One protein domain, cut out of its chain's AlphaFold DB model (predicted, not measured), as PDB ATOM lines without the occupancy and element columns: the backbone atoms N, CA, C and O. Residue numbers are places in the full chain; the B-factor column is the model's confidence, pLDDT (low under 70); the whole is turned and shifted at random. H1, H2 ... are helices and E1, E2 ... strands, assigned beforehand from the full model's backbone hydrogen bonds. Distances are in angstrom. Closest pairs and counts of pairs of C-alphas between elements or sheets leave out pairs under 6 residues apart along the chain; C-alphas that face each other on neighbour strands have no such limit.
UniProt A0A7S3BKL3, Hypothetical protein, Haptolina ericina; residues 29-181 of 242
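What this domain is: This is residues 29 to 181 of the 242 residues of the protein "Hypothetical protein" of Haptolina ericina (UniProt A0A7S3BKL3). Two sheets lie partly face to face as a sandwich with crossed strands: a twisted sheet of five strands, E1 E2 E8 E3 E6, and a smaller one of three, E5 E4 E7. The helix H2 covers one edge of the larger sheet, on the face away from the smaller sheet, H1 sits over the end of E2, and a long loop, residues 111 to 141, lies on the far side of the domain from H2. The printed part has 153 residues, in the order H1 E1 H2 E2 E3 E4 E5 E6 E7 E8, with both sheets antiparallel throughout; the class is mixed, helices and strands, and under half of the residues, 68, are in named elements. It is compact, with a radius of gyration of the C-alphas of 15.3 A, and spans 43 by 36 by 26 A.

Where its parts are: In the larger sheet E1 is residues 39 to 44, E2 76 to 83 with 22.6 A from first to last C-alpha, E8 168 to 175 with 21.9 A, E3 96 to 102 with 18.7 A, and E6 151 to 154. E5 is residues 142 to 147, E4 104 to 110 with 20.0 A, and E7 159 to 164. H1, residues 29 to 34, begins at C-alpha 29 (159.586, 138.016, 122.509). H2, residues 51 to 60, measures 14.5 A. E8 ends at C-alpha 175 (137.292, 143.203, 110.078).

How they stand to each other: In the larger sheet, with edge strands E1 and E6, N 42 and O 79 are 2.8 A apart between E1 and E2, N 80 and O 171 2.8 A between E2 and E8, N 99 and O 172 2.8 A between E8 and E3, and N 98 and O 152 2.9 A between E3 and E6. The sheets form a sandwich, two sheets face to face, with strands at 45 degrees. E4 and E5 are a hairpin, with N 107 and O 144 2.7 A apart; between E4 and E7, N 106 and O 163 are 2.7 A apart. H1 and H2 make two layers with the larger sheet, helices on one face of it. H2, at a height of 9.3 A over the sheet, runs across the strands; the closest C-alphas of E1 and H2 are those of Glu 44 and His 54, 6.5 A. H1 lies over E2 at a height of 7.5 A over the sheet; the closest C-alphas of H1 and E2, those of Thr 32 and Gly 83, are 5.0 A apart. In H1 and H2 every O i to N i+4 pair is within hydrogen-bond range.

The domain as a whole: The C-alphas farthest apart, those of Asp 51 and Asp 137, are 45.4 A apart. The printed part has no cut. The long links are H2 to E2, E2 to E3 and E4 to E5. Residues 47 to 52, of which 51 and 52 belong to H2, stand free. The mean pLDDT of the printed part is 70.4, and residues 29 to 54, 73 to 75, 117 to 142 and 177 to 181 are under 70.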
ATOM      1  N   ASP A  29     159.447 139.246 121.723       64.06
ATOM      2  CA  ASP A  29     159.586 138.016 122.509       64.06
ATOM      3  C   ASP A  29     159.309 138.251 124.005       64.06
ATOM      4  O   ASP A  29     158.623 137.463 124.650       64.06
ATOM      5  N   TRP A  30     159.777 139.374 124.558       68.62
ATOM      6  CA  TRP A  30     159.465 139.738 125.937       68.62
ATOM      7  C   TRP A  30     157.979 140.062 126.092       68.62
ATOM      8  O   TRP A  30     157.352 139.557 127.021       68.62
ATOM      9  N   LEU A  31     157.401 140.840 125.169       69.31
ATOM     10  CA  LEU A  31     155.981 141.197 125.189       69.31
ATOM     11  C   LEU A  31     155.101 139.943 125.176       69.31
ATOM     12  O   LEU A  31     154.265 139.778 126.053       69.31
ATOM     13  N   THR A  32     155.335 139.033 124.232       67.19
ATOM     14  CA  THR A  32     154.549 137.797 124.074       67.19
ATOM     15  C   THR A  32     154.697 136.824 125.244       67.19
ATOM     16  O   THR A  32     153.757 136.091 125.541       67.19
ATOM     17  N   LYS A  33     155.841 136.827 125.942       66.25
ATOM     18  CA  LYS A  33     156.065 136.005 127.144       66.25
ATOM     19  C   LYS A  33     155.485 136.603 128.427       66.25
ATOM     20  O   LYS A  33     155.200 135.847 129.351       66.25
ATOM     21  N   ASN A  34     155.348 137.929 128.515       62.19
ATOM     22  CA  ASN A  34     155.067 138.628 129.779       62.19
ATOM     23  C   ASN A  34     153.751 139.424 129.796       62.19
ATOM     24  O   ASN A  34     153.356 139.891 130.861       62.19
ATOM     25  N   SER A  35     153.052 139.582 128.669       54.50
ATOM     26  CA  SER A  35     151.825 140.391 128.582       54.50
ATOM     27  C   SER A  35     150.649 139.847 129.398       54.50
ATOM     28  O   SER A  35     149.677 140.571 129.590       54.50
ATOM     29  N   GLY A  36     150.671 138.580 129.839       46.22
ATOM     30  CA  GLY A  36     149.525 137.892 130.462       46.22
ATOM     31  C   GLY A  36     148.351 137.647 129.495       46.22
ATOM     32  O   GLY A  36     147.635 136.659 129.627       46.22
ATOM     33  N   SER A  37     148.204 138.506 128.484       46.81
ATOM     34  CA  SER A  37     147.436 138.318 127.261       46.81
ATOM     35  C   SER A  37     148.272 137.521 126.266       46.81
ATOM     36  O   SER A  37     149.089 138.063 125.525       46.81
ATOM     37  N   TYR A  38     148.052 136.212 126.258       51.53
ATOM     38  CA  TYR A  38     148.681 135.218 125.384       51.53
ATOM     39  C   TYR A  38     148.532 135.506 123.872       51.53
ATOM     40  O   TYR A  38     149.282 134.996 123.037       51.53
ATOM     41  N   HIS A  39     147.588 136.378 123.521       55.88
ATOM     42  CA  HIS A  39     147.443 137.003 122.218       55.88
ATOM     43  C   HIS A  39     146.932 138.434 122.431       55.88
ATOM     44  O   HIS A  39     145.869 138.629 123.021       55.88
ATOM     45  N   SER A  40     147.697 139.429 121.987       60.12
ATOM     46  CA  SER A  40     147.309 140.837 122.039       60.12
ATOM     47  C   SER A  40     146.713 141.222 120.697       60.12
ATOM     48  O   SER A  40     147.407 141.198 119.679       60.12
ATOM     49  N   VAL A  41     145.430 141.571 120.698       60.31
ATOM     50  CA  VAL A  41     144.751 142.127 119.531       60.31
ATOM     51  C   VAL A  41     144.454 143.586 119.834       60.31
ATOM     52  O   VAL A  41     143.647 143.877 120.713       60.31
ATOM     53  N   ILE A  42     145.126 144.491 119.128       60.88
ATOM     54  CA  ILE A  42     144.777 145.910 119.128       60.88
ATOM     55  C   ILE A  42     143.737 146.094 118.035       60.88
ATOM     56  O   ILE A  42     143.951 145.700 116.886       60.88
ATOM     57  N   VAL A  43     142.590 146.629 118.429       58.44
ATOM     58  CA  VAL A  43     141.376 146.653 117.624       58.44
ATOM     59  C   VAL A  43     140.872 148.079 117.604       58.44
ATOM     60  O   VAL A  43     140.327 148.545 118.596       58.44
ATOM     61  N   GLU A  44     140.996 148.762 116.474       56.84
ATOM     62  CA  GLU A  44     140.372 150.068 116.329       56.84
ATOM     63  C   GLU A  44     138.865 149.899 116.174       56.84
ATOM     64  O   GLU A  44     138.362 149.650 115.079       56.84
ATOM     65  N   SER A  45     138.117 150.050 117.262       51.22
ATOM     66  CA  SER A  45     136.667 150.181 117.174       51.22
ATOM     67  C   SER A  45     136.237 151.549 117.682       51.22
ATOM     68  O   SER A  45     136.687 152.006 118.731       51.22
ATOM     69  N   ALA A  46     135.285 152.172 116.984       43.81
ATOM     70  CA  ALA A  46     134.727 153.486 117.325       43.81
ATOM     71  C   ALA A  46     134.079 153.574 118.729       43.81
ATOM     72  O   ALA A  46     133.525 154.610 119.088       43.81
ATOM     73  N   LYS A  47     134.081 152.484 119.507       39.66
ATOM     74  CA  LYS A  47     133.510 152.408 120.853       39.66
ATOM     75  C   LYS A  47     134.541 152.281 121.976       39.66
ATOM     76  O   LYS A  47     134.128 152.442 123.122       39.66
ATOM     77  N   PHE A  48     135.812 151.979 121.692       44.66
ATOM     78  CA  PHE A  48     136.734 151.519 122.741       44.66
ATOM     79  C   PHE A  48     138.152 152.104 122.721       44.66
ATOM     80  O   PHE A  48     138.903 151.783 123.637       44.66
ATOM     81  N   ASN A  49     138.514 152.978 121.776       51.00
ATOM     82  CA  ASN A  49     139.916 153.374 121.623       51.00
ATOM     83  C   ASN A  49     140.246 154.780 122.138       51.00
ATOM     84  O   ASN A  49     139.507 155.738 121.912       51.00
ATOM     85  N   ASP A  50     141.384 154.849 122.833       57.06
ATOM     86  CA  ASP A  50     142.135 156.060 123.175       57.06
ATOM     87  C   ASP A  50     142.823 156.606 121.908       57.06
ATOM     88  O   ASP A  50     143.172 155.830 121.008       57.06
ATOM     89  N   ASP A  51     143.040 157.922 121.827       61.12
ATOM     90  CA  ASP A  51     143.597 158.608 120.644       61.12
ATOM     91  C   ASP A  51     144.944 157.989 120.205       61.12
ATOM     92  O   ASP A  51     145.274 157.930 119.022       61.12
ATOM     93  N   THR A  52     145.694 157.426 121.153       66.12
ATOM     94  CA  THR A  52     147.011 156.814 120.941       66.12
ATOM     95  C   THR A  52     146.979 155.510 120.135       66.12
ATOM     96  O   THR A  52     147.881 155.259 119.333       66.12
ATOM     97  N   GLU A  53     145.960 154.659 120.304       66.00
ATOM     98  CA  GLU A  53     145.849 153.425 119.505       66.00
ATOM     99  C   GLU A  53     145.474 153.740 118.055       66.00
ATOM    100  O   GLU A  53     145.967 153.096 117.125       66.00
ATOM    101  N   HIS A  54     144.635 154.762 117.866       67.25
ATOM    102  CA  HIS A  54     144.297 155.295 116.551       67.25
ATOM    103  C   HIS A  54     145.539 155.840 115.833       67.25
ATOM    104  O   HIS A  54     145.796 155.449 114.696       67.25
ATOM    105  N   GLU A  55     146.341 156.679 116.499       72.12
ATOM    106  CA  GLU A  55     147.572 157.246 115.928       72.12
ATOM    107  C   GLU A  55     148.598 156.168 115.554       72.12
ATOM    108  O   GLU A  55     149.201 156.220 114.482       72.12
ATOM    109  N   PHE A  56     148.777 155.154 116.403       75.50
ATOM    110  CA  PHE A  56     149.691 154.049 116.113       75.50
ATOM    111  C   PHE A  56     149.260 153.239 114.891       75.50
ATOM    112  O   PHE A  56     150.080 152.926 114.023       75.50
ATOM    113  N   LEU A  57     147.973 152.901 114.802       74.50
ATOM    114  CA  LEU A  57     147.451 152.203 113.634       74.50
ATOM    115  C   LEU A  57     147.471 153.115 112.398       74.50
ATOM    116  O   LEU A  57     147.681 152.621 111.298       74.50
ATOM    117  N   ASP A  58     147.311 154.432 112.523       78.25
ATOM    118  CA  ASP A  58     147.463 155.356 111.389       78.25
ATOM    119  C   ASP A  58     148.875 155.321 110.802       78.25
ATOM    120  O   ASP A  58     149.013 155.251 109.576       78.25
ATOM    121  N   ASP A  59     149.897 155.330 111.662       78.06
ATOM    122  CA  ASP A  59     151.306 155.262 111.264       78.06
ATOM    123  C   ASP A  59     151.634 153.903 110.634       78.06
ATOM    124  O   ASP A  59     152.101 153.840 109.497       78.06
ATOM    125  N   LEU A  60     151.253 152.800 111.291       78.88
ATOM    126  CA  LEU A  60     151.488 151.443 110.784       78.88
ATOM    127  C   LEU A  60     150.830 151.203 109.416       78.88
ATOM    128  O   LEU A  60     151.396 150.539 108.547       78.88
ATOM    129  N   TYR A  61     149.634 151.749 109.184       74.06
ATOM    130  CA  TYR A  61     148.936 151.611 107.899       74.06
ATOM    131  C   TYR A  61     149.615 152.398 106.772       74.06
ATOM    132  O   TYR A  61     149.316 152.172 105.596       74.06
ATOM    133  N   GLN A  62     150.563 153.288 107.086       77.56
ATOM    134  CA  GLN A  62     151.407 153.900 106.068       77.56
ATOM    135  C   GLN A  62     152.483 152.954 105.531       77.56
ATOM    136  O   GLN A  62     153.035 153.263 104.474       77.56
ATOM    137  N   ASP A  63     152.758 151.828 106.185       79.19
ATOM    138  CA  ASP A  63     153.895 150.974 105.842       79.19
ATOM    139  C   ASP A  63     153.568 149.840 104.878       79.19
ATOM    140  O   ASP A  63     154.491 149.208 104.378       79.19
ATOM    141  N   TYR A  64     152.301 149.603 104.542       76.44
ATOM    142  CA  TYR A  64     151.915 148.528 103.629       76.44
ATOM    143  C   TYR A  64     150.780 148.932 102.684       76.44
ATOM    144  O   TYR A  64     150.085 149.933 102.868       76.44
ATOM    145  N   TYR A  65     150.613 148.150 101.618       77.25
ATOM    146  CA  TYR A  65     149.545 148.335 100.642       77.25
ATOM    147  C   TYR A  65     148.384 147.371 100.904       77.25
ATOM    148  O   TYR A  65     148.581 146.161 100.979       77.25
ATOM    149  N   VAL A  66     147.162 147.906 100.965       77.56
ATOM    150  CA  VAL A  66     145.925 147.109 100.999       77.56
ATOM    151  C   VAL A  66     145.330 147.046  99.588       77.56
ATOM    152  O   VAL A  66     144.948 148.093  99.055       77.56
ATOM    153  N   PRO A  67     145.209 145.855  98.970       74.12
ATOM    154  CA  PRO A  67     144.494 145.680  97.710       74.12
ATOM    155  C   PRO A  67     143.056 146.197  97.777       74.12
ATOM    156  O   PRO A  67     142.369 146.030  98.783       74.12
ATOM    157  N   GLU A  68     142.562 146.775  96.681       73.38
ATOM    158  CA  GLU A  68     141.243 147.431  96.643       73.38
ATOM    159  C   GLU A  68     140.085 146.507  97.056       73.38
ATOM    160  O   GLU A  68     139.122 146.937  97.686       73.38
ATOM    161  N   ILE A  69     140.196 145.210  96.757       72.12
ATOM    162  CA  ILE A  69     139.209 144.205  97.168       72.12
ATOM    163  C   ILE A  69     139.109 144.055  98.696       72.12
ATOM    164  O   ILE A  69     138.029 143.761  99.200       72.12
ATOM    165  N   LEU A  70     140.199 144.309  99.426       77.19
ATOM    166  CA  LEU A  70     140.280 144.182 100.883       77.19
ATOM    167  C   LEU A  70     139.900 145.472 101.616       77.19
ATOM    168  O   LEU A  70     139.408 145.403 102.734       77.19
ATOM    169  N   LYS A  71     140.016 146.642 100.970       73.31
ATOM    170  CA  LYS A  71     139.591 147.941 101.538       73.31
ATOM    171  C   LYS A  71     138.084 148.061 101.780       73.31
ATOM    172  O   LYS A  71     137.618 149.066 102.301       73.31
ATOM    173  N   ARG A  72     137.311 147.058 101.366       70.06
ATOM    174  CA  ARG A  72     135.865 146.995 101.591       70.06
ATOM    175  C   ARG A  72     135.506 146.768 103.057       70.06
ATOM    176  O   ARG A  72     134.372 147.066 103.418       70.06
ATOM    177  N   THR A  73     136.446 146.281 103.872       69.06
ATOM    178  CA  THR A  73     136.308 146.301 105.331       69.06
ATOM    179  C   THR A  73     136.223 147.750 105.798       69.06
ATOM    180  O   THR A  73     137.170 148.513 105.616       69.06
ATOM    181  N   ASN A  74     135.105 148.126 106.398       60.78
ATOM    182  CA  ASN A  74     134.812 149.476 106.869       60.78
ATOM    183  C   ASN A  74     134.757 149.562 108.407       60.78
ATOM    184  O   ASN A  74     134.442 150.618 108.947       60.78
ATOM    185  N   GLY A  75     134.973 148.446 109.117       63.50
ATOM    186  CA  GLY A  75     134.569 148.336 110.518       63.50
ATOM    187  C   GLY A  75     135.651 148.532 111.571       63.50
ATOM    188  O   GLY A  75     135.361 149.138 112.603       63.50
ATOM    189  N   THR A  76     136.841 147.957 111.399       75.19
ATOM    190  CA  THR A  76     137.787 147.807 112.513       75.19
ATOM    191  C   THR A  76     139.181 147.407 112.032       75.19
ATOM    192  O   THR A  76     139.333 146.355 111.408       75.19
ATOM    193  N   ARG A  77     140.200 148.216 112.341       81.31
ATOM    194  CA  ARG A  77     141.616 147.892 112.093       81.31
ATOM    195  C   ARG A  77     142.141 146.930 113.151       81.31
ATOM    196  O   ARG A  77     141.792 147.064 114.319       81.31
ATOM    197  N   VAL A  78     142.967 145.970 112.746       83.31
ATOM    198  CA  VAL A  78     143.454 144.900 113.622       83.31
ATOM    199  C   VAL A  78     144.970 144.793 113.531       83.31
ATOM    200  O   VAL A  78     145.517 144.606 112.446       83.31
ATOM    201  N   LEU A  79     145.640 144.828 114.680       86.19
ATOM    202  CA  LEU A  79     147.001 144.325 114.854       86.19
ATOM    203  C   LEU A  79     146.963 143.154 115.835       86.19
ATOM    204  O   LEU A  79     146.577 143.318 116.989       86.19
ATOM    205  N   GLY A  80     147.395 141.982 115.388       87.44
ATOM    206  CA  GLY A  80     147.577 140.803 116.223       87.44
ATOM    207  C   GLY A  80     149.054 140.543 116.485       87.44
ATOM    208  O   GLY A  80     149.821 140.347 115.545       87.44
ATOM    209  N   ILE A  81     149.440 140.468 117.757       86.38
ATOM    210  CA  ILE A  81     150.759 140.003 118.198       86.38
ATOM    211  C   ILE A  81     150.536 138.843 119.163       86.38
ATOM    212  O   ILE A  81     149.719 138.932 120.079       86.38
ATOM    213  N   GLY A  82     151.226 137.722 118.986       83.81
ATOM    214  CA  GLY A  82     151.058 136.601 119.912       83.81
ATOM    215  C   GLY A  82     152.188 135.596 119.874       83.81
ATOM    216  O   GLY A  82     152.876 135.470 118.862       83.81
ATOM    217  N   GLY A  83     152.362 134.895 120.993       80.62
ATOM    218  CA  GLY A  83     153.392 133.872 121.154       80.62
ATOM    219  C   GLY A  83     152.917 132.470 120.782       80.62
ATOM    220  O   GLY A  83     151.721 132.249 120.571       80.62
ATOM    221  N   ASN A  84     153.857 131.528 120.752       80.94
ATOM    222  CA  ASN A  84     153.626 130.130 120.379       80.94
ATOM    223  C   ASN A  84     152.538 129.454 121.223       80.94
ATOM    224  O   ASN A  84     152.496 129.645 122.438       80.94
ATOM    225  N   GLY A  85     151.700 128.633 120.591       73.56
ATOM    226  CA  GLY A  85     150.657 127.869 121.275       73.56
ATOM    227  C   GLY A  85     149.481 128.719 121.751       73.56
ATOM    228  O   GLY A  85     148.664 128.234 122.525       73.56
ATOM    229  N   ASN A  86     149.363 129.959 121.270       76.94
ATOM    230  CA  ASN A  86     148.276 130.879 121.611       76.94
ATOM    231  C   ASN A  86     147.524 131.335 120.363       76.94
ATOM    232  O   ASN A  86     148.026 131.200 119.252       76.94
ATOM    233  N   GLY A  87     146.349 131.935 120.519       79.62
ATOM    234  CA  GLY A  87     145.600 132.490 119.395       79.62
ATOM    235  C   GLY A  87     144.240 133.018 119.817       79.62
ATOM    236  O   GLY A  87     144.063 133.395 120.974       79.62
ATOM    237  N   VAL A  88     143.294 133.062 118.877       80.06
ATOM    238  CA  VAL A  88     141.907 133.460 119.166       80.06
ATOM    239  C   VAL A  88     140.975 132.251 119.136       80.06
ATOM    240  O   VAL A  88     141.149 131.386 118.267       80.06
ATOM    241  N   PRO A  89     139.989 132.193 120.053       77.69
ATOM    242  CA  PRO A  89     138.960 131.166 120.027       77.69
ATOM    243  C   PRO A  89     138.095 131.284 118.771       77.69
ATOM    244  O   PRO A  89     138.157 132.268 118.032       77.69
ATOM    245  N   MET A  90     137.273 130.261 118.543       79.25
ATOM    246  CA  MET A  90     136.363 130.218 117.408       79.25
ATOM    247  C   MET A  90     135.335 131.353 117.499       79.25
ATOM    248  O   MET A  90     134.502 131.374 118.408       79.25
ATOM    249  N   ALA A  91     135.370 132.270 116.539       80.69
ATOM    250  CA  ALA A  91     134.472 133.411 116.445       80.69
ATOM    251  C   ALA A  91     133.961 133.590 115.013       80.69
ATOM    252  O   ALA A  91     134.489 133.008 114.065       80.69
ATOM    253  N   ASN A  92     132.923 134.405 114.845       82.38
ATOM    254  CA  ASN A  92     132.531 134.909 113.539       82.38
ATOM    255  C   ASN A  92     132.201 136.400 113.614       82.38
ATOM    256  O   ASN A  92     131.770 136.926 114.640       82.38
ATOM    257  N   HIS A  93     132.441 137.093 112.510       80.31
ATOM    258  CA  HIS A  93     132.115 138.502 112.344       80.31
ATOM    259  C   HIS A  93     131.972 138.816 110.853       80.31
ATOM    260  O   HIS A  93     131.847 137.908 110.024       80.31
ATOM    261  N   GLY A  94     131.900 140.100 110.510       79.31
ATOM    262  CA  GLY A  94     131.798 140.539 109.132       79.31
ATOM    263  C   GLY A  94     133.016 140.125 108.309       79.31
ATOM    264  O   GLY A  94     133.958 139.507 108.820       79.31
ATOM    265  N   PHE A  95     132.982 140.478 107.024       82.56
ATOM    266  CA  PHE A  95     134.106 140.287 106.115       82.56
ATOM    267  C   PHE A  95     135.409 140.734 106.782       82.56
ATOM    268  O   PHE A  95     135.461 141.782 107.433       82.56
ATOM    269  N   SER A  96     136.441 139.908 106.674       86.50
ATOM    270  CA  SER A  96     137.702 140.170 107.354       86.50
ATOM    271  C   SER A  96     138.882 139.620 106.586       86.50
ATOM    272  O   SER A  96     138.759 138.717 105.758       86.50
ATOM    273  N   TRP A  97     140.044 140.193 106.855       88.19
ATOM    274  CA  TRP A  97     141.301 139.708 106.324       88.19
ATOM    275  C   TRP A  97     142.426 139.969 107.321       88.19
ATOM    276  O   TRP A  97     142.383 140.937 108.080       88.19
ATOM    277  N   LEU A  98     143.439 139.107 107.305       90.19
ATOM    278  CA  LEU A  98     144.658 139.253 108.092       90.19
ATOM    279  C   LEU A  98     145.859 138.923 107.209       90.19
ATOM    280  O   LEU A  98     146.003 137.788 106.759       90.19
ATOM    281  N   GLY A  99     146.723 139.900 106.972       90.00
ATOM    282  CA  GLY A  99     148.058 139.695 106.423       90.00
ATOM    283  C   GLY A  99     149.038 139.341 107.534       90.00
ATOM    284  O   GLY A  99     149.076 140.021 108.558       90.00
ATOM    285  N   LEU A 100     149.831 138.286 107.357       86.19
ATOM    286  CA  LEU A 100     150.841 137.897 108.340       86.19
ATOM    287  C   LEU A 100     152.178 138.531 107.958       86.19
ATOM    288  O   LEU A 100     152.740 138.219 106.916       86.19
ATOM    289  N   ALA A 101     152.683 139.436 108.790       86.75
ATOM    290  CA  ALA A 101     153.990 140.054 108.587       86.75
ATOM    291  C   ALA A 101     155.121 139.135 109.064       86.75
ATOM    292  O   ALA A 101     156.194 139.129 108.476       86.75
ATOM    293  N   ALA A 102     154.884 138.341 110.115       86.00
ATOM    294  CA  ALA A 102     155.897 137.441 110.647       86.00
ATOM    295  C   ALA A 102     155.325 136.226 111.383       86.00
ATOM    296  O   ALA A 102     154.248 136.281 111.987       86.00
ATOM    297  N   GLY A 103     156.119 135.154 111.386       85.81
ATOM    298  CA  GLY A 103     155.794 133.870 111.992       85.81
ATOM    299  C   GLY A 103     154.866 133.020 111.122       85.81
ATOM    300  O   GLY A 103     154.756 133.229 109.914       85.81
ATOM    301  N   ARG A 104     154.207 132.037 111.743       85.06
ATOM    302  CA  ARG A 104     153.208 131.173 111.103       85.06
ATOM    303  C   ARG A 104     151.987 131.024 111.992       85.06
ATOM    304  O   ARG A 104     152.104 130.961 113.220       85.06
ATOM    305  N   LYS A 105     150.816 130.942 111.369       85.88
ATOM    306  CA  LYS A 105     149.528 130.852 112.058       85.88
ATOM    307  C   LYS A 105     148.683 129.752 111.436       85.88
ATOM    308  O   LYS A 105     148.416 129.776 110.243       85.88
ATOM    309  N   ASN A 106     148.241 128.795 112.236       83.38
ATOM    310  CA  ASN A 106     147.221 127.844 111.830       83.38
ATOM    311  C   ASN A 106     145.832 128.464 112.006       83.38
ATOM    312  O   ASN A 106     145.552 129.086 113.031       83.38
ATOM    313  N   TRP A 107     144.969 128.258 111.025       83.81
ATOM    314  CA  TRP A 107     143.583 128.694 110.997       83.81
ATOM    315  C   TRP A 107     142.663 127.487 111.044       83.81
ATOM    316  O   TRP A 107     142.911 126.475 110.389       83.81
ATOM    317  N   TYR A 108     141.575 127.633 111.782       78.50
ATOM    318  CA  TYR A 108     140.453 126.703 111.826       78.50
ATOM    319  C   TYR A 108     139.271 127.394 111.197       78.50
ATOM    320  O   TYR A 108     138.994 128.518 111.589       78.50
ATOM    321  N   LEU A 109     138.611 126.761 110.235       79.38
ATOM    322  CA  LEU A 109     137.585 127.395 109.416       79.38
ATOM    323  C   LEU A 109     136.341 126.518 109.351       79.38
ATOM    324  O   LEU A 109     136.449 125.306 109.158       79.38
ATOM    325  N   ALA A 110     135.171 127.138 109.462       77.38
ATOM    326  CA  ALA A 110     133.888 126.461 109.336       77.38
ATOM    327  C   ALA A 110     132.833 127.371 108.661       77.38
ATOM    328  O   ALA A 110     132.744 128.561 108.980       77.38
ATOM    329  N   PRO A 111     132.024 126.829 107.731       79.00
ATOM    330  CA  PRO A 111     130.867 127.497 107.144       79.00
ATOM    331  C   PRO A 111     129.901 128.138 108.155       79.00
ATOM    332  O   PRO A 111     129.655 127.569 109.219       79.00
ATOM    333  N   PRO A 112     129.287 129.285 107.806       75.94
ATOM    334  CA  PRO A 112     128.428 130.061 108.706       75.94
ATOM    335  C   PRO A 112     127.101 129.380 109.068       75.94
ATOM    336  O   PRO A 112     126.445 129.792 110.020       75.94
ATOM    337  N   ASP A 113     126.666 128.378 108.300       73.56
ATOM    338  CA  ASP A 113     125.415 127.646 108.526       73.56
ATOM    339  C   ASP A 113     125.550 126.514 109.553       73.56
ATOM    340  O   ASP A 113     124.554 125.878 109.904       73.56
ATOM    341  N   MET A 114     126.757 126.282 110.067       71.25
ATOM    342  CA  MET A 114     126.973 125.371 111.179       71.25
ATOM    343  C   MET A 114     126.771 126.043 112.540       71.25
ATOM    344  O   MET A 114     127.036 127.241 112.692       71.25
ATOM    345  N   PRO A 115     126.375 125.263 113.567       72.88
ATOM    346  CA  PRO A 115     126.543 125.669 114.957       72.88
ATOM    347  C   PRO A 115     127.991 126.092 115.231       72.88
ATOM    348  O   PRO A 115     128.905 125.606 114.565       72.88
ATOM    349  N   GLN A 116     128.200 126.960 116.227       73.50
ATOM    350  CA  GLN A 116     129.547 127.353 116.643       73.50
ATOM    351  C   GLN A 116     130.390 126.096 116.933       73.50
ATOM    352  O   GLN A 116     130.013 125.320 117.817       73.50
ATOM    353  N   PRO A 117     131.503 125.880 116.208       68.69
ATOM    354  CA  PRO A 117     132.411 124.774 116.488       68.69
ATOM    355  C   PRO A 117     132.966 124.879 117.915       68.69
ATOM    356  O   PRO A 117     133.299 125.986 118.346       68.69
ATOM    357  N   GLU A 118     133.114 123.762 118.643       67.75
ATOM    358  CA  GLU A 118     133.848 123.825 119.917       67.75
ATOM    359  C   GLU A 118     135.309 124.219 119.674       67.75
ATOM    360  O   GLU A 118     135.921 123.915 118.643       67.75
ATOM    361  N   GLU A 119     135.862 124.920 120.658       61.81
ATOM    362  CA  GLU A 119     137.219 125.432 120.617       61.81
ATOM    363  C   GLU A 119     138.245 124.297 120.630       61.81
ATOM    364  O   GLU A 119     138.224 123.403 121.477       61.81
ATOM    365  N   ALA A 120     139.206 124.365 119.711       56.59
ATOM    366  CA  ALA A 120     140.359 123.485 119.737       56.59
ATOM    367  C   ALA A 120     141.510 124.122 120.523       56.59
ATOM    368  O   ALA A 120     141.940 125.225 120.174       56.59
ATOM    369  N   PRO A 121     142.062 123.440 121.543       55.78
ATOM    370  CA  PRO A 121     143.186 123.973 122.300       55.78
ATOM    371  C   PRO A 121     144.435 124.070 121.416       55.78
ATOM    372  O   PRO A 121     144.822 123.094 120.775       55.78
ATOM    373  N   CYS A 122     145.075 125.242 121.421       62.91
ATOM    374  CA  CYS A 122     146.263 125.560 120.622       62.91
ATOM    375  C   CYS A 122     147.505 124.717 120.988       62.91
ATOM    376  O   CYS A 122     148.331 124.416 120.127       62.91
ATOM    377  N   GLU A 123     147.638 124.309 122.254       49.94
ATOM    378  CA  GLU A 123     148.840 123.650 122.792       49.94
ATOM    379  C   GLU A 123     149.148 122.277 122.180       49.94
ATOM    380  O   GLU A 123     150.302 121.854 122.182       49.94
ATOM    381  N   ARG A 124     148.165 121.562 121.618       46.06
ATOM    382  CA  ARG A 124     148.430 120.231 121.039       46.06
ATOM    383  C   ARG A 124     149.037 120.282 119.625       46.06
ATOM    384  O   ARG A 124     149.413 119.238 119.085       46.06
ATOM    385  N   HIS A 125     149.143 121.463 119.015       49.38
ATOM    386  CA  HIS A 125     149.364 121.613 117.568       49.38
ATOM    387  C   HIS A 125     150.807 121.967 117.198       49.38
ATOM    388  O   HIS A 125     151.247 121.653 116.096       49.38
ATOM    389  N   VAL A 126     151.574 122.520 118.142       43.41
ATOM    390  CA  VAL A 126     152.988 122.912 117.975       43.41
ATOM    391  C   VAL A 126     153.907 121.703 117.723       43.41
ATOM    392  O   VAL A 126     154.933 121.825 117.062       43.41
ATOM    393  N   GLU A 127     153.525 120.502 118.173       41.25
ATOM    394  CA  GLU A 127     154.301 119.266 117.969       41.25
ATOM    395  C   GLU A 127     153.898 118.462 116.715       41.25
ATOM    396  O   GLU A 127     154.371 117.340 116.526       41.25
ATOM    397  N   GLY A 128     152.994 118.981 115.872       38.44
ATOM    398  CA  GLY A 128     152.484 118.265 114.694       38.44
ATOM    399  C   GLY A 128     151.571 117.072 115.020       38.44
ATOM    400  O   GLY A 128     151.398 116.187 114.185       38.44
ATOM    401  N   ARG A 129     151.009 117.018 116.238       37.44
ATOM    402  CA  ARG A 129     150.260 115.853 116.754       37.44
ATOM    403  C   ARG A 129     148.764 116.060 116.948       37.44
ATOM    404  O   ARG A 129     148.086 115.094 117.292       37.44
ATOM    405  N   ALA A 130     148.227 117.255 116.728       40.72
ATOM    406  CA  ALA A 130     146.793 117.456 116.858       40.72
ATOM    407  C   ALA A 130     146.197 118.251 115.713       40.72
ATOM    408  O   ALA A 130     146.586 119.371 115.406       40.72
ATOM    409  N   THR A 131     145.178 117.642 115.132       45.44
ATOM    410  CA  THR A 131     144.032 118.346 114.593       45.44
ATOM    411  C   THR A 131     143.145 118.801 115.756       45.44
ATOM    412  O   THR A 131     143.031 118.083 116.755       45.44
ATOM    413  N   PRO A 132     142.472 119.954 115.644       43.97
ATOM    414  CA  PRO A 132     141.261 120.228 116.411       43.97
ATOM    415  C   PRO A 132     140.376 118.995 116.542       43.97
ATOM    416  O   PRO A 132     140.059 118.356 115.541       43.97
ATOM    417  N   THR A 133     139.929 118.680 117.750       43.81
ATOM    418  CA  THR A 133     138.689 117.921 117.904       43.81
ATOM    419  C   THR A 133     137.559 118.930 117.837       43.81
ATOM    420  O   THR A 133     137.161 119.467 118.862       43.81
ATOM    421  N   VAL A 134     137.106 119.240 116.622       47.28
ATOM    422  CA  VAL A 134     135.839 119.945 116.421       47.28
ATOM    423  C   VAL A 134     134.726 118.897 116.545       47.28
ATOM    424  O   VAL A 134     134.744 117.921 115.794       47.28
ATOM    425  N   PRO A 135     133.779 119.034 117.475       40.59
ATOM    426  CA  PRO A 135     132.591 118.200 117.519       40.59
ATOM    427  C   PRO A 135     131.701 118.537 116.340       40.59
ATOM    428  O   PRO A 135     131.463 119.701 116.020       40.59
ATOM    429  N   GLY A 136     131.204 117.486 115.709       48.75
ATOM    430  CA  GLY A 136     130.515 117.569 114.434       48.75
ATOM    431  C   GLY A 136     131.191 116.675 113.406       48.75
ATOM    432  O   GLY A 136     132.131 115.939 113.711       48.75
ATOM    433  N   ASP A 137     130.668 116.707 112.188       52.38
ATOM    434  CA  ASP A 137     131.226 115.947 111.082       52.38
ATOM    435  C   ASP A 137     132.559 116.587 110.644       52.38
ATOM    436  O   ASP A 137     132.580 117.755 110.242       52.38
ATOM    437  N   PRO A 138     133.691 115.856 110.712       49.09
ATOM    438  CA  PRO A 138     134.990 116.393 110.348       49.09
ATOM    439  C   PRO A 138     135.151 116.769 108.876       49.09
ATOM    440  O   PRO A 138     136.139 117.404 108.516       49.09
ATOM    441  N   THR A 139     134.179 116.434 108.030       51.69
ATOM    442  CA  THR A 139     134.112 116.905 106.641       51.69
ATOM    443  C   THR A 139     133.655 118.358 106.511       51.69
ATOM    444  O   THR A 139     133.797 118.944 105.439       51.69
ATOM    445  N   GLN A 140     133.124 118.963 107.581       53.72
ATOM    446  CA  GLN A 140     132.540 120.302 107.528       53.72
ATOM    447  C   GLN A 140     133.491 121.422 107.970       53.72
ATOM    448  O   GLN A 140     133.148 122.590 107.820       53.72
ATOM    449  N   TRP A 141     134.685 121.111 108.479       64.12
ATOM    450  CA  TRP A 141     135.686 122.115 108.855       64.12
ATOM    451  C   TRP A 141     136.989 121.943 108.078       64.12
ATOM    452  O   TRP A 141     137.295 120.882 107.537       64.12
ATOM    453  N   CYS A 142     137.763 123.020 107.998       69.75
ATOM    454  CA  CYS A 142     139.045 123.057 107.304       69.75
ATOM    455  C   CYS A 142     140.131 123.649 108.201       69.75
ATOM    456  O   CYS A 142     139.860 124.454 109.092       69.75
ATOM    457  N   THR A 143     141.376 123.253 107.937       73.12
ATOM    458  CA  THR A 143     142.566 123.891 108.510       73.12
ATOM    459  C   THR A 143     143.410 124.505 107.409       73.12
ATOM    460  O   THR A 143     143.482 123.956 106.309       73.12
ATOM    461  N   ALA A 144     144.043 125.635 107.703       75.06
ATOM    462  CA  ALA A 144     144.984 126.282 106.796       75.06
ATOM    463  C   ALA A 144     146.142 126.880 107.592       75.06
ATOM    464  O   ALA A 144     145.923 127.630 108.539       75.06
ATOM    465  N   VAL A 145     147.375 126.573 107.199       80.38
ATOM    466  CA  VAL A 145     148.549 127.260 107.743       80.38
ATOM    467  C   VAL A 145     148.810 128.482 106.878       80.38
ATOM    468  O   VAL A 145     148.939 128.356 105.668       80.38
ATOM    469  N   GLN A 146     148.861 129.642 107.521       84.38
ATOM    470  CA  GLN A 146     149.270 130.911 106.947       84.38
ATOM    471  C   GLN A 146     150.742 131.166 107.278       84.38
ATOM    472  O   GLN A 146     151.147 131.085 108.447       84.38
ATOM    473  N   GLU A 147     151.517 131.524 106.262       83.88
ATOM    474  CA  GLU A 147     152.916 131.931 106.361       83.88
ATOM    475  C   GLU A 147     153.092 133.454 106.266       83.88
ATOM    476  O   GLU A 147     152.194 134.195 105.853       83.88
ATOM    477  N   ALA A 148     154.261 133.945 106.684       84.12
ATOM    478  CA  ALA A 148     154.612 135.354 106.550       84.12
ATOM    479  C   ALA A 148     154.601 135.783 105.069       84.12
ATOM    480  O   ALA A 148     155.142 135.102 104.200       84.12
ATOM    481  N   GLY A 149     153.981 136.927 104.789       82.00
ATOM    482  CA  GLY A 149     153.723 137.437 103.442       82.00
ATOM    483  C   GLY A 149     152.371 137.019 102.858       82.00
ATOM    484  O   GLY A 149     151.950 137.604 101.859       82.00
ATOM    485  N   GLU A 150     151.660 136.067 103.472       82.56
ATOM    486  CA  GLU A 150     150.338 135.635 103.014       82.56
ATOM    487  C   GLU A 150     149.202 136.430 103.663       82.56
ATOM    488  O   GLU A 150     149.292 136.896 104.804       82.56
ATOM    489  N   VAL A 151     148.076 136.519 102.953       85.56
ATOM    490  CA  VAL A 151     146.844 137.145 103.440       85.56
ATOM    491  C   VAL A 151     145.737 136.102 103.523       85.56
ATOM    492  O   VAL A 151     145.344 135.523 102.512       85.56
ATOM    493  N   MET A 152     145.200 135.898 104.725       87.38
ATOM    494  CA  MET A 152     143.973 135.138 104.940       87.38
ATOM    495  C   MET A 152     142.777 136.064 104.731       87.38
ATOM    496  O   MET A 152     142.733 137.139 105.323       87.38
ATOM    497  N   VAL A 153     141.811 135.654 103.912       87.44
ATOM    498  CA  VAL A 153     140.579 136.411 103.651       87.44
ATOM    499  C   VAL A 153     139.393 135.543 104.028       87.44
ATOM    500  O   VAL A 153     139.254 134.426 103.534       87.44
ATOM    501  N   LEU A 154     138.527 136.070 104.886       84.62
ATOM    502  CA  LEU A 154     137.380 135.361 105.423       84.62
ATOM    503  C   LEU A 154     136.084 136.039 104.971       84.62
ATOM    504  O   LEU A 154     135.887 137.236 105.225       84.62
ATOM    505  N   PRO A 155     135.179 135.291 104.316       83.19
ATOM    506  CA  PRO A 155     133.845 135.786 104.026       83.19
ATOM    507  C   PRO A 155     133.097 136.137 105.314       83.19
ATOM    508  O   PRO A 155     133.404 135.635 106.397       83.19
ATOM    509  N   THR A 156     132.068 136.970 105.189       78.94
ATOM    510  CA  THR A 156     131.212 137.299 106.330       78.94
ATOM    511  C   THR A 156     130.646 136.036 106.978       78.94
ATOM    512  O   THR A 156     130.229 135.106 106.289       78.94
ATOM    513  N   ALA A 157     130.591 136.051 108.309       78.50
ATOM    514  CA  ALA A 157     130.020 135.024 109.170       78.50
ATOM    515  C   ALA A 157     130.788 133.693 109.216       78.50
ATOM    516  O   ALA A 157     130.383 132.814 109.975       78.50
ATOM    517  N   TYR A 158     131.897 133.541 108.481       83.94
ATOM    518  CA  TYR A 158     132.722 132.338 108.592       83.94
ATOM    519  C   TYR A 158     133.246 132.174 110.014       83.94
ATOM    520  O   TYR A 158     133.860 133.089 110.577       83.94
ATOM    521  N   TRP A 159     133.017 130.989 110.577       82.50
ATOM    522  CA  TRP A 159     133.632 130.597 111.831       82.50
ATOM    523  C   TRP A 159     135.127 130.473 111.611       82.50
ATOM    524  O   TRP A 159     135.567 129.782 110.686       82.50
ATOM    525  N   HIS A 160     135.896 131.146 112.455       84.06
ATOM    526  CA  HIS A 160     137.335 131.045 112.430       84.06
ATOM    527  C   HIS A 160     137.961 131.125 113.819       84.06
ATOM    528  O   HIS A 160     137.534 131.890 114.678       84.06
ATOM    529  N   GLY A 161     139.003 130.326 114.019       83.00
ATOM    530  CA  GLY A 161     139.897 130.380 115.172       83.00
ATOM    531  C   GLY A 161     141.343 130.318 114.697       83.00
ATOM    532  O   GLY A 161     141.607 129.868 113.578       83.00
ATOM    533  N   THR A 162     142.291 130.762 115.521       84.81
ATOM    534  CA  THR A 162     143.711 130.758 115.128       84.81
ATOM    535  C   THR A 162     144.610 130.174 116.199       84.81
ATOM    536  O   THR A 162     144.272 130.187 117.377       84.81
ATOM    537  N   CYS A 163     145.773 129.687 115.776       83.31
ATOM    538  CA  CYS A 163     146.852 129.220 116.633       83.31
ATOM    539  C   CYS A 163     148.194 129.675 116.053       83.31
ATOM    540  O   CYS A 163     148.512 129.394 114.901       83.31
ATOM    541  N   ASN A 164     148.986 130.388 116.838       86.06
ATOM    542  CA  ASN A 164     150.325 130.833 116.485       86.06
ATOM    543  C   ASN A 164     151.290 129.655 116.657       86.06
ATOM    544  O   ASN A 164     151.347 129.049 117.727       86.06
ATOM    545  N   LEU A 165     152.042 129.339 115.604       81.12
ATOM    546  CA  LEU A 165     152.926 128.167 115.546       81.12
ATOM    547  C   LEU A 165     154.390 128.492 115.858       81.12
ATOM    548  O   LEU A 165     155.230 127.599 115.895       81.12
ATOM    549  N   GLU A 166     154.698 129.774 116.032       83.31
ATOM    550  CA  GLU A 166     156.054 130.285 116.206       83.31
ATOM    551  C   GLU A 166     156.184 131.034 117.532       83.31
ATOM    552  O   GLU A 166     155.171 131.503 118.061       83.31
ATOM    553  N   PRO A 167     157.411 131.197 118.073       80.50
ATOM    554  CA  PRO A 167     157.660 131.931 119.317       80.50
ATOM    555  C   PRO A 167     156.980 133.298 119.370       80.50
ATOM    556  O   PRO A 167     156.541 133.713 120.439       80.50
ATOM    557  N   TRP A 168     156.854 133.952 118.218       83.06
ATOM    558  CA  TRP A 168     156.085 135.169 118.033       83.06
ATOM    559  C   TRP A 168     155.493 135.217 116.621       83.06
ATOM    560  O   TRP A 168     156.036 134.661 115.665       83.06
ATOM    561  N   THR A 169     154.362 135.901 116.500       86.19
ATOM    562  CA  THR A 169     153.664 136.181 115.244       86.19
ATOM    563  C   THR A 169     153.215 137.633 115.232       86.19
ATOM    564  O   THR A 169     152.916 138.197 116.289       86.19
ATOM    565  N   ILE A 170     153.163 138.230 114.043       89.25
ATOM    566  CA  ILE A 170     152.641 139.584 113.834       89.25
ATOM    567  C   ILE A 170     151.724 139.543 112.622       89.25
ATOM    568  O   ILE A 170     152.160 139.176 111.530       89.25
ATOM    569  N   GLY A 171     150.464 139.919 112.807       90.06
ATOM    570  CA  GLY A 171     149.479 140.020 111.739       90.06
ATOM    571  C   GLY A 171     148.782 141.367 111.757       90.06
ATOM    572  O   GLY A 171     148.489 141.899 112.823       90.06
ATOM    573  N   ILE A 172     148.499 141.907 110.581       89.44
ATOM    574  CA  ILE A 172     147.805 143.179 110.397       89.44
ATOM    575  C   ILE A 172     146.602 142.923 109.503       89.44
ATOM    576  O   ILE A 172     146.696 142.180 108.526       89.44
ATOM    577  N   GLY A 173     145.460 143.501 109.829       88.44
ATOM    578  CA  GLY A 173     144.229 143.176 109.135       88.44
ATOM    579  C   GLY A 173     143.118 144.163 109.378       88.44
ATOM    580  O   GLY A 173     143.289 145.204 110.008       88.44
ATOM    581  N   ALA A 174     141.949 143.819 108.879       84.31
ATOM    582  CA  ALA A 174     140.738 144.534 109.208       84.31
ATOM    583  C   ALA A 174     139.555 143.576 109.222       84.31
ATOM    584  O   ALA A 174     139.559 142.534 108.562       84.31
ATOM    585  N   GLN A 175     138.533 143.951 109.975       80.44
ATOM    586  CA  GLN A 175     137.292 143.203 110.078       80.44
ATOM    587  C   GLN A 175     136.094 144.143 110.104       80.44
ATOM    588  O   GLN A 175     136.160 145.259 110.619       80.44
ATOM    589  N   ASP A 176     134.974 143.670 109.580       77.88
ATOM    590  CA  ASP A 176     133.688 144.323 109.767       77.88
ATOM    591  C   ASP A 176     133.013 143.831 111.046       77.88
ATOM    592  O   ASP A 176     132.971 142.633 111.341       77.88
ATOM    593  N   SER A 177     132.424 144.757 111.804       62.25
ATOM    594  CA  SER A 177     131.529 144.390 112.897       62.25
ATOM    595  C   SER A 177     130.138 144.103 112.324       62.25
ATOM    596  O   SER A 177     129.450 144.993 111.830       62.25
ATOM    597  N   CYS A 178     129.689 142.848 112.394       55.44
ATOM    598  CA  CYS A 178     128.250 142.601 112.367       55.44
ATOM    599  C   CYS A 178     127.688 143.126 113.689       55.44
ATOM    600  O   CYS A 178     128.263 142.863 114.747       55.44
ATOM    601  N   GLY A 179     126.588 143.876 113.646       41.19
ATOM    602  CA  GLY A 179     125.923 144.344 114.856       41.19
ATOM    603  C   GLY A 179     125.624 143.177 115.799       41.19
ATOM    604  O   GLY A 179     124.780 142.353 115.488       41.19
ATOM    605  N   VAL A 180     126.355 143.137 116.917       33.62
ATOM    606  CA  VAL A 180     126.078 142.451 118.188       33.62
ATOM    607  C   VAL A 180     125.341 141.101 118.115       33.62
ATOM    608  O   VAL A 180     124.123 141.043 117.977       33.62
ATOM    609  N   SER A 181     126.080 140.038 118.459       35.25
ATOM    610  CA  SER A 181     125.614 138.664 118.743       35.25
ATOM    611  C   SER A 181     125.416 137.798 117.494       35.25
ATOM    612  O   SER A 181     124.293 137.582 117.056       35.25
TER     613      SER A 181